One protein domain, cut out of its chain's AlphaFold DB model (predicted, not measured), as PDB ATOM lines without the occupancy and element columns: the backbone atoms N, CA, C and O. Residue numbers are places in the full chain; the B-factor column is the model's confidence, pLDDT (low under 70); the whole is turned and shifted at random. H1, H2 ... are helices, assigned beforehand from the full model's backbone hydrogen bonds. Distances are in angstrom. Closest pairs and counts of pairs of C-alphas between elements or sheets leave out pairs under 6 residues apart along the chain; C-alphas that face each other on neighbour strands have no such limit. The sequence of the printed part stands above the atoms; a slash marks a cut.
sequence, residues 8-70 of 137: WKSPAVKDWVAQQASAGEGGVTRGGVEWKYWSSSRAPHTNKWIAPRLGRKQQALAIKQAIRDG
ATOM      1  N   TRP A   8      85.247  93.636  87.292       76.50
ATOM      2  CA  TRP A   8      85.647  92.326  86.776       76.50
ATOM      3  C   TRP A   8      86.717  92.346  85.674       76.50
ATOM      4  O   TRP A   8      87.274  91.302  85.336       76.50
ATOM      5  N   LYS A   9      86.986  93.503  85.062       78.12
ATOM      6  CA  LYS A   9      88.050  93.678  84.066       78.12
ATOM      7  C   LYS A   9      89.386  94.086  84.691       78.12
ATOM      8  O   LYS A   9      90.388  93.992  83.990       78.12
ATOM      9  N   SER A  10      89.408  94.500  85.960       81.19
ATOM     10  CA  SER A  10      90.645  94.861  86.661       81.19
ATOM     11  C   SER A  10      91.524  93.619  86.887       81.19
ATOM     12  O   SER A  10      91.001  92.621  87.393       81.19
ATOM     13  N   PRO A  11      92.827  93.654  86.538       84.00
ATOM     14  CA  PRO A  11      93.769  92.577  86.849       84.00
ATOM     15  C   PRO A  11      93.816  92.270  88.348       84.00
ATOM     16  O   PRO A  11      93.591  91.129  88.729       84.00
ATOM     17  N   ALA A  12      93.921  93.299  89.195       84.81
ATOM     18  CA  ALA A  12      93.956  93.145  90.651       84.81
ATOM     19  C   ALA A  12      92.729  92.396  91.200       84.81
ATOM     20  O   ALA A  12      92.846  91.529  92.062       84.81
ATOM     21  N   VAL A  13      91.537  92.681  90.660       82.62
ATOM     22  CA  VAL A  13      90.310  91.967  91.049       82.62
ATOM     23  C   VAL A  13      90.344  90.515  90.571       82.62
ATOM     24  O   VAL A  13      89.909  89.631  91.301       82.62
ATOM     25  N   LYS A  14      90.845  90.242  89.361       82.94
ATOM     26  CA  LYS A  14      90.958  88.871  88.840       82.94
ATOM     27  C   LYS A  14      91.945  88.040  89.649       82.94
ATOM     28  O   LYS A  14      91.613  86.907  89.982       82.94
ATOM     29  N   ASP A  15      93.097  88.606  89.977       84.56
ATOM     30  CA  ASP A  15      94.147  87.928  90.732       84.56
ATOM     31  C   ASP A  15      93.682  87.644  92.158       84.56
ATOM     32  O   ASP A  15      93.791  86.515  92.629       84.56
ATOM     33  N   TRP A  16      93.046  88.623  92.805       84.25
ATOM     34  CA  TRP A  16      92.443  88.426  94.119       84.25
ATOM     35  C   TRP A  16      91.346  87.351  94.083       84.25
ATOM     36  O   TRP A  16      91.362  86.427  94.892       84.25
ATOM     37  N   VAL A  17      90.433  87.376  93.099       79.12
ATOM     38  CA  VAL A  17      89.413  86.318  92.940       79.12
ATOM     39  C   VAL A  17      90.051  84.946  92.681       79.12
ATOM     40  O   VAL A  17      89.554  83.942  93.189       79.12
ATOM     41  N   ALA A  18      91.141  84.880  91.911       76.50
ATOM     42  CA  ALA A  18      91.859  83.639  91.637       76.50
ATOM     43  C   ALA A  18      92.522  83.072  92.900       76.50
ATOM     44  O   ALA A  18      92.386  81.877  93.147       76.50
ATOM     45  N   GLN A  19      93.143  83.918  93.731       76.25
ATOM     46  CA  GLN A  19      93.705  83.535  95.033       76.25
ATOM     47  C   GLN A  19      92.628  82.991  95.985       76.25
ATOM     48  O   GLN A  19      92.830  81.981  96.654       76.25
ATOM     49  N   GLN A  20      91.445  83.612  96.001       71.31
ATOM     50  CA  GLN A  20      90.310  83.131  96.795       71.31
ATOM     51  C   GLN A  20      89.731  81.810  96.260       71.31
ATOM     52  O   GLN A  20      89.194  81.007  97.021       71.31
ATOM     53  N   ALA A  21      89.828  81.564  94.950       64.31
ATOM     54  CA  ALA A  21      89.383  80.316  94.332       64.31
ATOM     55  C   ALA A  21      90.384  79.161  94.523       64.31
ATOM     56  O   ALA A  21      89.954  78.016  94.654       64.31
ATOM     57  N   SER A  22      91.691  79.447  94.553       57.75
ATOM     58  CA  SER A  22      92.757  78.457  94.759       57.75
ATOM     59  C   SER A  22      93.002  78.105  96.229       57.75
ATOM     60  O   SER A  22      93.568  77.050  96.496       57.75
ATOM     61  N   ALA A  23      92.511  78.910  97.179       58.81
ATOM     62  CA  ALA A  23      92.545  78.608  98.617       58.81
ATOM     63  C   ALA A  23      91.744  77.346  99.028       58.81
ATOM     64  O   ALA A  23      91.812  76.928 100.182       58.81
ATOM     65  N   GLY A  24      91.031  76.717  98.082       47.38
ATOM     66  CA  GLY A  24      90.996  75.260  97.878       47.38
ATOM     67  C   GLY A  24      90.314  74.365  98.915       47.38
ATOM     68  O   GLY A  24      89.458  73.571  98.541       47.38
ATOM     69  N   GLU A  25      90.641  74.471 100.200       45.78
ATOM     70  CA  GLU A  25      90.184  73.525 101.231       45.78
ATOM     71  C   GLU A  25      89.729  74.202 102.531       45.78
ATOM     72  O   GLU A  25      88.863  73.671 103.226       45.78
ATOM     73  N   GLY A  26      90.185  75.426 102.803       45.00
ATOM     74  CA  GLY A  26      89.653  76.282 103.859       45.00
ATOM     75  C   GLY A  26      88.909  77.446 103.226       45.00
ATOM     76  O   GLY A  26      89.533  78.415 102.807       45.00
ATOM     77  N   GLY A  27      87.581  77.355 103.109       49.91
ATOM     78  CA  GLY A  27      86.792  78.503 102.671       49.91
ATOM     79  C   GLY A  27      87.117  79.691 103.572       49.91
ATOM     80  O   GLY A  27      86.990  79.573 104.788       49.91
ATOM     81  N   VAL A  28      87.554  80.817 103.004       49.28
ATOM     82  CA  VAL A  28      87.697  82.047 103.790       49.28
ATOM     83  C   VAL A  28      86.326  82.314 104.391       49.28
ATOM     84  O   VAL A  28      85.351  82.350 103.650       49.28
ATOM     85  N   THR A  29      86.216  82.391 105.714       51.53
ATOM     86  CA  THR A  29      84.985  82.741 106.425       51.53
ATOM     87  C   THR A  29      85.088  84.195 106.841       51.53
ATOM     88  O   THR A  29      85.833  84.552 107.747       51.53
ATOM     89  N   ARG A  30      84.334  85.069 106.171       52.75
ATOM     90  CA  ARG A  30      84.262  86.491 106.530       52.75
ATOM     91  C   ARG A  30      82.821  86.840 106.864       52.75
ATOM     92  O   ARG A  30      81.943  86.680 106.018       52.75
ATOM     93  N   GLY A  31      82.579  87.238 108.115       51.62
ATOM     94  CA  GLY A  31      81.238  87.560 108.619       51.62
ATOM     95  C   GLY A  31      80.281  86.362 108.722       51.62
ATOM     96  O   GLY A  31      79.083  86.539 108.539       51.62
ATOM     97  N   GLY A  32      80.790  85.146 108.959       45.22
ATOM     98  CA  GLY A  32      79.963  83.937 109.122       45.22
ATOM     99  C   GLY A  32      79.482  83.280 107.820       45.22
ATOM    100  O   GLY A  32      78.777  82.278 107.869       45.22
ATOM    101  N   VAL A  33      79.874  83.804 106.655       51.59
ATOM    102  CA  VAL A  33      79.596  83.192 105.345       51.59
ATOM    103  C   VAL A  33      80.839  82.438 104.882       51.59
ATOM    104  O   VAL A  33      81.934  82.989 104.942       51.59
ATOM    105  N   GLU A  34      80.686  81.189 104.440       50.62
ATOM    106  CA  GLU A  34      81.770  80.373 103.875       50.62
ATOM    107  C   GLU A  34      81.888  80.635 102.362       50.62
ATOM    108  O   GLU A  34      80.978  80.337 101.583       50.62
ATOM    109  N   TRP A  35      83.012  81.205 101.926       56.56
ATOM    110  CA  TRP A  35      83.195  81.696 100.556       56.56
ATOM    111  C   TRP A  35      83.832  80.618  99.652       56.56
ATOM    112  O   TRP A  35      84.967  80.754  99.207       56.56
ATOM    113  N   LYS A  36      83.115  79.519  99.369       54.31
ATOM    114  CA  LYS A  36      83.584  78.436  98.468       54.31
ATOM    115  C   LYS A  36      83.160  78.675  97.006       54.31
ATOM    116  O   LYS A  36      81.971  78.755  96.724       54.31
ATOM    117  N   TYR A  37      84.126  78.703  96.082       59.47
ATOM    118  CA  TYR A  37      83.986  78.799  94.611       59.47
ATOM    119  C   TYR A  37      83.357  80.093  94.054       59.47
ATOM    120  O   TYR A  37      82.139  80.275  93.996       59.47
ATOM    121  N   TRP A  38      84.227  80.974  93.552       66.06
ATOM    122  CA  TRP A  38      83.873  82.252  92.924       66.06
ATOM    123  C   TRP A  38      83.551  82.148  91.427       66.06
ATOM    124  O   TRP A  38      82.839  82.993  90.877       66.06
ATOM    125  N   SER A  39      84.064  81.118  90.758       65.06
ATOM    126  CA  SER A  39      83.917  80.901  89.321       65.06
ATOM    127  C   SER A  39      83.033  79.694  89.027       65.06
ATOM    128  O   SER A  39      82.918  78.768  89.830       65.06
ATOM    129  N   SER A  40      82.401  79.709  87.850       69.56
ATOM    130  CA  SER A  40      81.771  78.506  87.319       69.56
ATOM    131  C   SER A  40      82.851  77.464  87.049       69.56
ATOM    132  O   SER A  40      83.816  77.749  86.338       69.56
ATOM    133  N   SER A  41      82.686  76.262  87.588       70.69
ATOM    134  CA  SER A  41      83.582  75.132  87.341       70.69
ATOM    135  C   SER A  41      82.886  74.088  86.476       70.69
ATOM    136  O   SER A  41      81.657  74.054  86.379       70.69
ATOM    137  N   ARG A  42      83.658  73.243  85.793       74.75
ATOM    138  CA  ARG A  42      83.107  72.143  84.997       74.75
ATOM    139  C   ARG A  42      83.113  70.876  85.841       74.75
ATOM    140  O   ARG A  42      84.156  70.491  86.362       74.75
ATOM    141  N   ALA A  43      81.956  70.238  85.985       74.56
ATOM    142  CA  ALA A  43      81.836  68.973  86.692       74.56
ATOM    143  C   ALA A  43      82.585  67.876  85.909       74.56
ATOM    144  O   ALA A  43      82.221  67.625  84.757       74.56
ATOM    145  N   PRO A  44      83.580  67.192  86.497       74.88
ATOM    146  CA  PRO A  44      84.437  66.260  85.757       74.88
ATOM    147  C   PRO A  44      83.685  65.032  85.219       74.88
ATOM    148  O   PRO A  44      84.030  64.517  84.164       74.88
ATOM    149  N   HIS A  45      82.625  64.592  85.901       76.12
ATOM    150  CA  HIS A  45      81.882  63.371  85.567       76.12
ATOM    151  C   HIS A  45      80.658  63.616  84.668       76.12
ATOM    152  O   HIS A  45      80.296  62.764  83.867       76.12
ATOM    153  N   THR A  46      80.004  64.775  84.779       80.12
ATOM    154  CA  THR A  46      78.807  65.110  83.978       80.12
ATOM    155  C   THR A  46      79.094  66.091  82.851       80.12
ATOM    156  O   THR A  46      78.211  66.373  82.044       80.12
ATOM    157  N   ASN A  47      80.310  66.637  82.801       79.50
ATOM    158  CA  ASN A  47      80.754  67.637  81.836       79.50
ATOM    159  C   ASN A  47      79.907  68.932  81.814       79.50
ATOM    160  O   ASN A  47      80.023  69.736  80.885       79.50
ATOM    161  N   LYS A  48      79.063  69.133  82.836       81.94
ATOM    162  CA  LYS A  48      78.154  70.274  83.000       81.94
ATOM    163  C   LYS A  48      78.853  71.441  83.692       81.94
ATOM    164  O   LYS A  48      79.754  71.243  84.507       81.94
ATOM    165  N   TRP A  49      78.402  72.658  83.401       78.50
ATOM    166  CA  TRP A  49      78.823  73.851  84.130       78.50
ATOM    167  C   TRP A  49      78.113  73.925  85.481       78.50
ATOM    168  O   TRP A  49      76.886  73.944  85.545       78.50
ATOM    169  N   ILE A  50      78.892  73.983  86.552       77.69
ATOM    170  CA  ILE A  50      78.428  74.234  87.910       77.69
ATOM    171  C   ILE A  50      78.404  75.749  88.102       77.69
ATOM    172  O   ILE A  50      79.383  76.441  87.814       77.69
ATOM    173  N   ALA A  51      77.270  76.275  88.562       70.75
ATOM    174  CA  ALA A  51      77.156  77.684  88.907       70.75
ATOM    175  C   ALA A  51      78.024  78.007  90.140       70.75
ATOM    176  O   ALA A  51      78.153  77.166  91.033       70.75
ATOM    177  N   PRO A  52      78.599  79.218  90.227       73.31
ATOM    178  CA  PRO A  52      79.293  79.642  91.435       73.31
ATOM    179  C   PRO A  52      78.320  79.631  92.618       73.31
ATOM    180  O   PRO A  52      77.142  79.955  92.457       73.31
ATOM    181  N   ARG A  53      78.807  79.293  93.818       73.19
ATOM    182  CA  ARG A  53      77.951  79.266  95.018       73.19
ATOM    183  C   ARG A  53      77.413  80.651  95.369       73.19
ATOM    184  O   ARG A  53      76.299  80.778  95.866       73.19
ATOM    185  N   LEU A  54      78.207  81.685  95.101       75.88
ATOM    186  CA  LEU A  54      77.826  83.070  95.340       75.88
ATOM    187  C   LEU A  54      77.157  83.667  94.109       75.88
ATOM    188  O   LEU A  54      77.706  83.643  93.006       75.88
ATOM    189  N   GLY A  55      76.003  84.299  94.321       79.56
ATOM    190  CA  GLY A  55      75.350  85.075  93.274       79.56
ATOM    191  C   GLY A  55      76.200  86.281  92.859       79.56
ATOM    192  O   GLY A  55      76.913  86.871  93.671       79.56
ATOM    193  N   ARG A  56      76.067  86.729  91.602       81.75
ATOM    194  CA  ARG A  56      76.816  87.884  91.054       81.75
ATOM    195  C   ARG A  56      76.742  89.140  91.934       81.75
ATOM    196  O   ARG A  56      77.727  89.865  92.052       81.75
ATOM    197  N   LYS A  57      75.593  89.384  92.578       82.50
ATOM    198  CA  LYS A  57      75.401  90.497  93.525       82.50
ATOM    199  C   LYS A  57      76.284  90.355  94.770       82.50
ATOM    200  O   LYS A  57      76.920  91.326  95.163       82.50
ATOM    201  N   GLN A  58      76.337  89.164  95.369       82.56
ATOM    202  CA  GLN A  58      77.154  88.888  96.557       82.56
ATOM    203  C   GLN A  58      78.648  88.983  96.234       82.56
ATOM    204  O   GLN A  58      79.387  89.628  96.969       82.56
ATOM    205  N   GLN A  59      79.069  88.448  95.085       82.31
ATOM    206  CA  GLN A  59      80.445  88.585  94.599       82.31
ATOM    207  C   GLN A  59      80.855  90.058  94.448       82.31
ATOM    208  O   GLN A  59      81.922  90.464  94.896       82.31
ATOM    209  N   ALA A  60      79.986  90.889  93.860       84.50
ATOM    210  CA  ALA A  60      80.258  92.314  93.697       84.50
ATOM    211  C   ALA A  60      80.341  93.064  95.037       84.50
ATOM    212  O   ALA A  60      81.154  93.976  95.173       84.50
ATOM    213  N   LEU A  61      79.507  92.704  96.019       85.19
ATOM    214  CA  LEU A  61      79.577  93.278  97.366       85.19
ATOM    215  C   LEU A  61      80.883  92.906  98.070       85.19
ATOM    216  O   LEU A  61      81.508  93.776  98.667       85.19
ATOM    217  N   ALA A  62      81.324  91.658  97.939       82.25
ATOM    218  CA  ALA A  62      82.575  91.199  98.526       82.25
ATOM    219  C   ALA A  62      83.796  91.906  97.927       82.25
ATOM    220  O   ALA A  62      84.634  92.397  98.672       82.25
ATOM    221  N   ILE A  63      83.845  92.066  96.600       84.38
ATOM    222  CA  ILE A  63      84.912  92.837  95.937       84.38
ATOM    223  C   ILE A  63      84.922  94.286  96.442       84.38
ATOM    224  O   ILE A  63      85.978  94.827  96.749       84.38
ATOM    225  N   LYS A  64      83.750  94.921  96.578       86.19
ATOM    226  CA  LYS A  64      83.654  96.283  97.131       86.19
ATOM    227  C   LYS A  64      84.153  96.363  98.571       86.19
ATOM    228  O   LYS A  64      84.769  97.364  98.922       86.19
ATOM    229  N   GLN A  65      83.878  95.351  99.390       85.44
ATOM    230  CA  GLN A  65      84.361  95.312 100.764       85.44
ATOM    231  C   GLN A  65      85.880  95.119 100.812       85.44
ATOM    232  O   GLN A  65      86.547  95.883 101.491       85.44
ATOM    233  N   ALA A  66      86.438  94.211 100.010       84.75
ATOM    234  CA  ALA A  66      87.884  94.005  99.918       84.75
ATOM    235  C   ALA A  66      88.635  95.268  99.452       84.75
ATOM    236  O   ALA A  66      89.722  95.564  99.940       84.75
ATOM    237  N   ILE A  67      88.034  96.064  98.559       86.12
ATOM    238  CA  ILE A  67      88.570  97.381  98.176       86.12
ATOM    239  C   ILE A  67      88.557  98.354  99.366       86.12
ATOM    240  O   ILE A  67      89.525  99.079  99.568       86.12
ATOM    241  N   ARG A  68      87.473  98.387 100.158       85.75
ATOM    242  CA  ARG A  68      87.384  99.246 101.357       85.75
ATOM    243  C   ARG A  68      88.381  98.843 102.435       85.75
ATOM    244  O   ARG A  68      88.946  99.717 103.079       85.75
ATOM    245  N   ASP A  69      88.586  97.543 102.595       86.56
ATOM    246  CA  ASP A  69      89.497  96.959 103.576       86.56
ATOM    247  C   ASP A  69      90.973  97.073 103.134       86.56
ATOM    248  O   ASP A  69      91.871  96.722 103.890       86.56
ATOM    249  N   GLY A  70      91.236  97.577 101.920       85.12
ATOM    250  CA  GLY A  70      92.585  97.800 101.386       85.12
ATOM    251  C   GLY A  70      93.264  96.554 100.809       85.12
ATOM    252  O   GLY A  70      94.419  96.626 100.403       85.12
TER     253      GLY A  70
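This is residues 8 to 70 of the 137 residues of the protein "Hypothetical protein" of Prymnesium polylepis (UniProt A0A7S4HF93). With little regular structure, two helices, H1 and H2, stand steeply to each other, joined by a long looping stretch that folds back on itself twice, at residues 29 to 34 and 41 to 50. The second loop, round His 45, and the far end of H2 mark the ends of the longest axis. The 63 printed residues hold two named helices and no named strand; the class is all helix, with 25 residues in named elements. The whole is only just compact, close to loose, with a radius of gyration of the C-alphas of 12.4 A and spans of 39 by 28 by 20 A.

H1, residues 11 to 22, begins at C-alpha 11 (93.769, 92.577, 86.849) and is 16.2 A long. H2, residues 56 to 68, is 18.6 A long and ends at C-alpha 68 (87.384, 99.246, 101.357).

H1 and H2 are close but not clearly touching; their closest C-alphas, of Val 13 and Ile 63, are 7.3 A apart. They run opposite ways at a steep tilt of 69 degrees, only just short of about perpendicular. In both helices every O i to N i+4 pair is within hydrogen-bond range.

The C-alphas farthest apart, of His 45 and Arg 68, are 39.6 A apart. The printed part has no cut. The link from H1 to H2, 33 residues, is long. Residues 21 to 40 have pLDDT under 70.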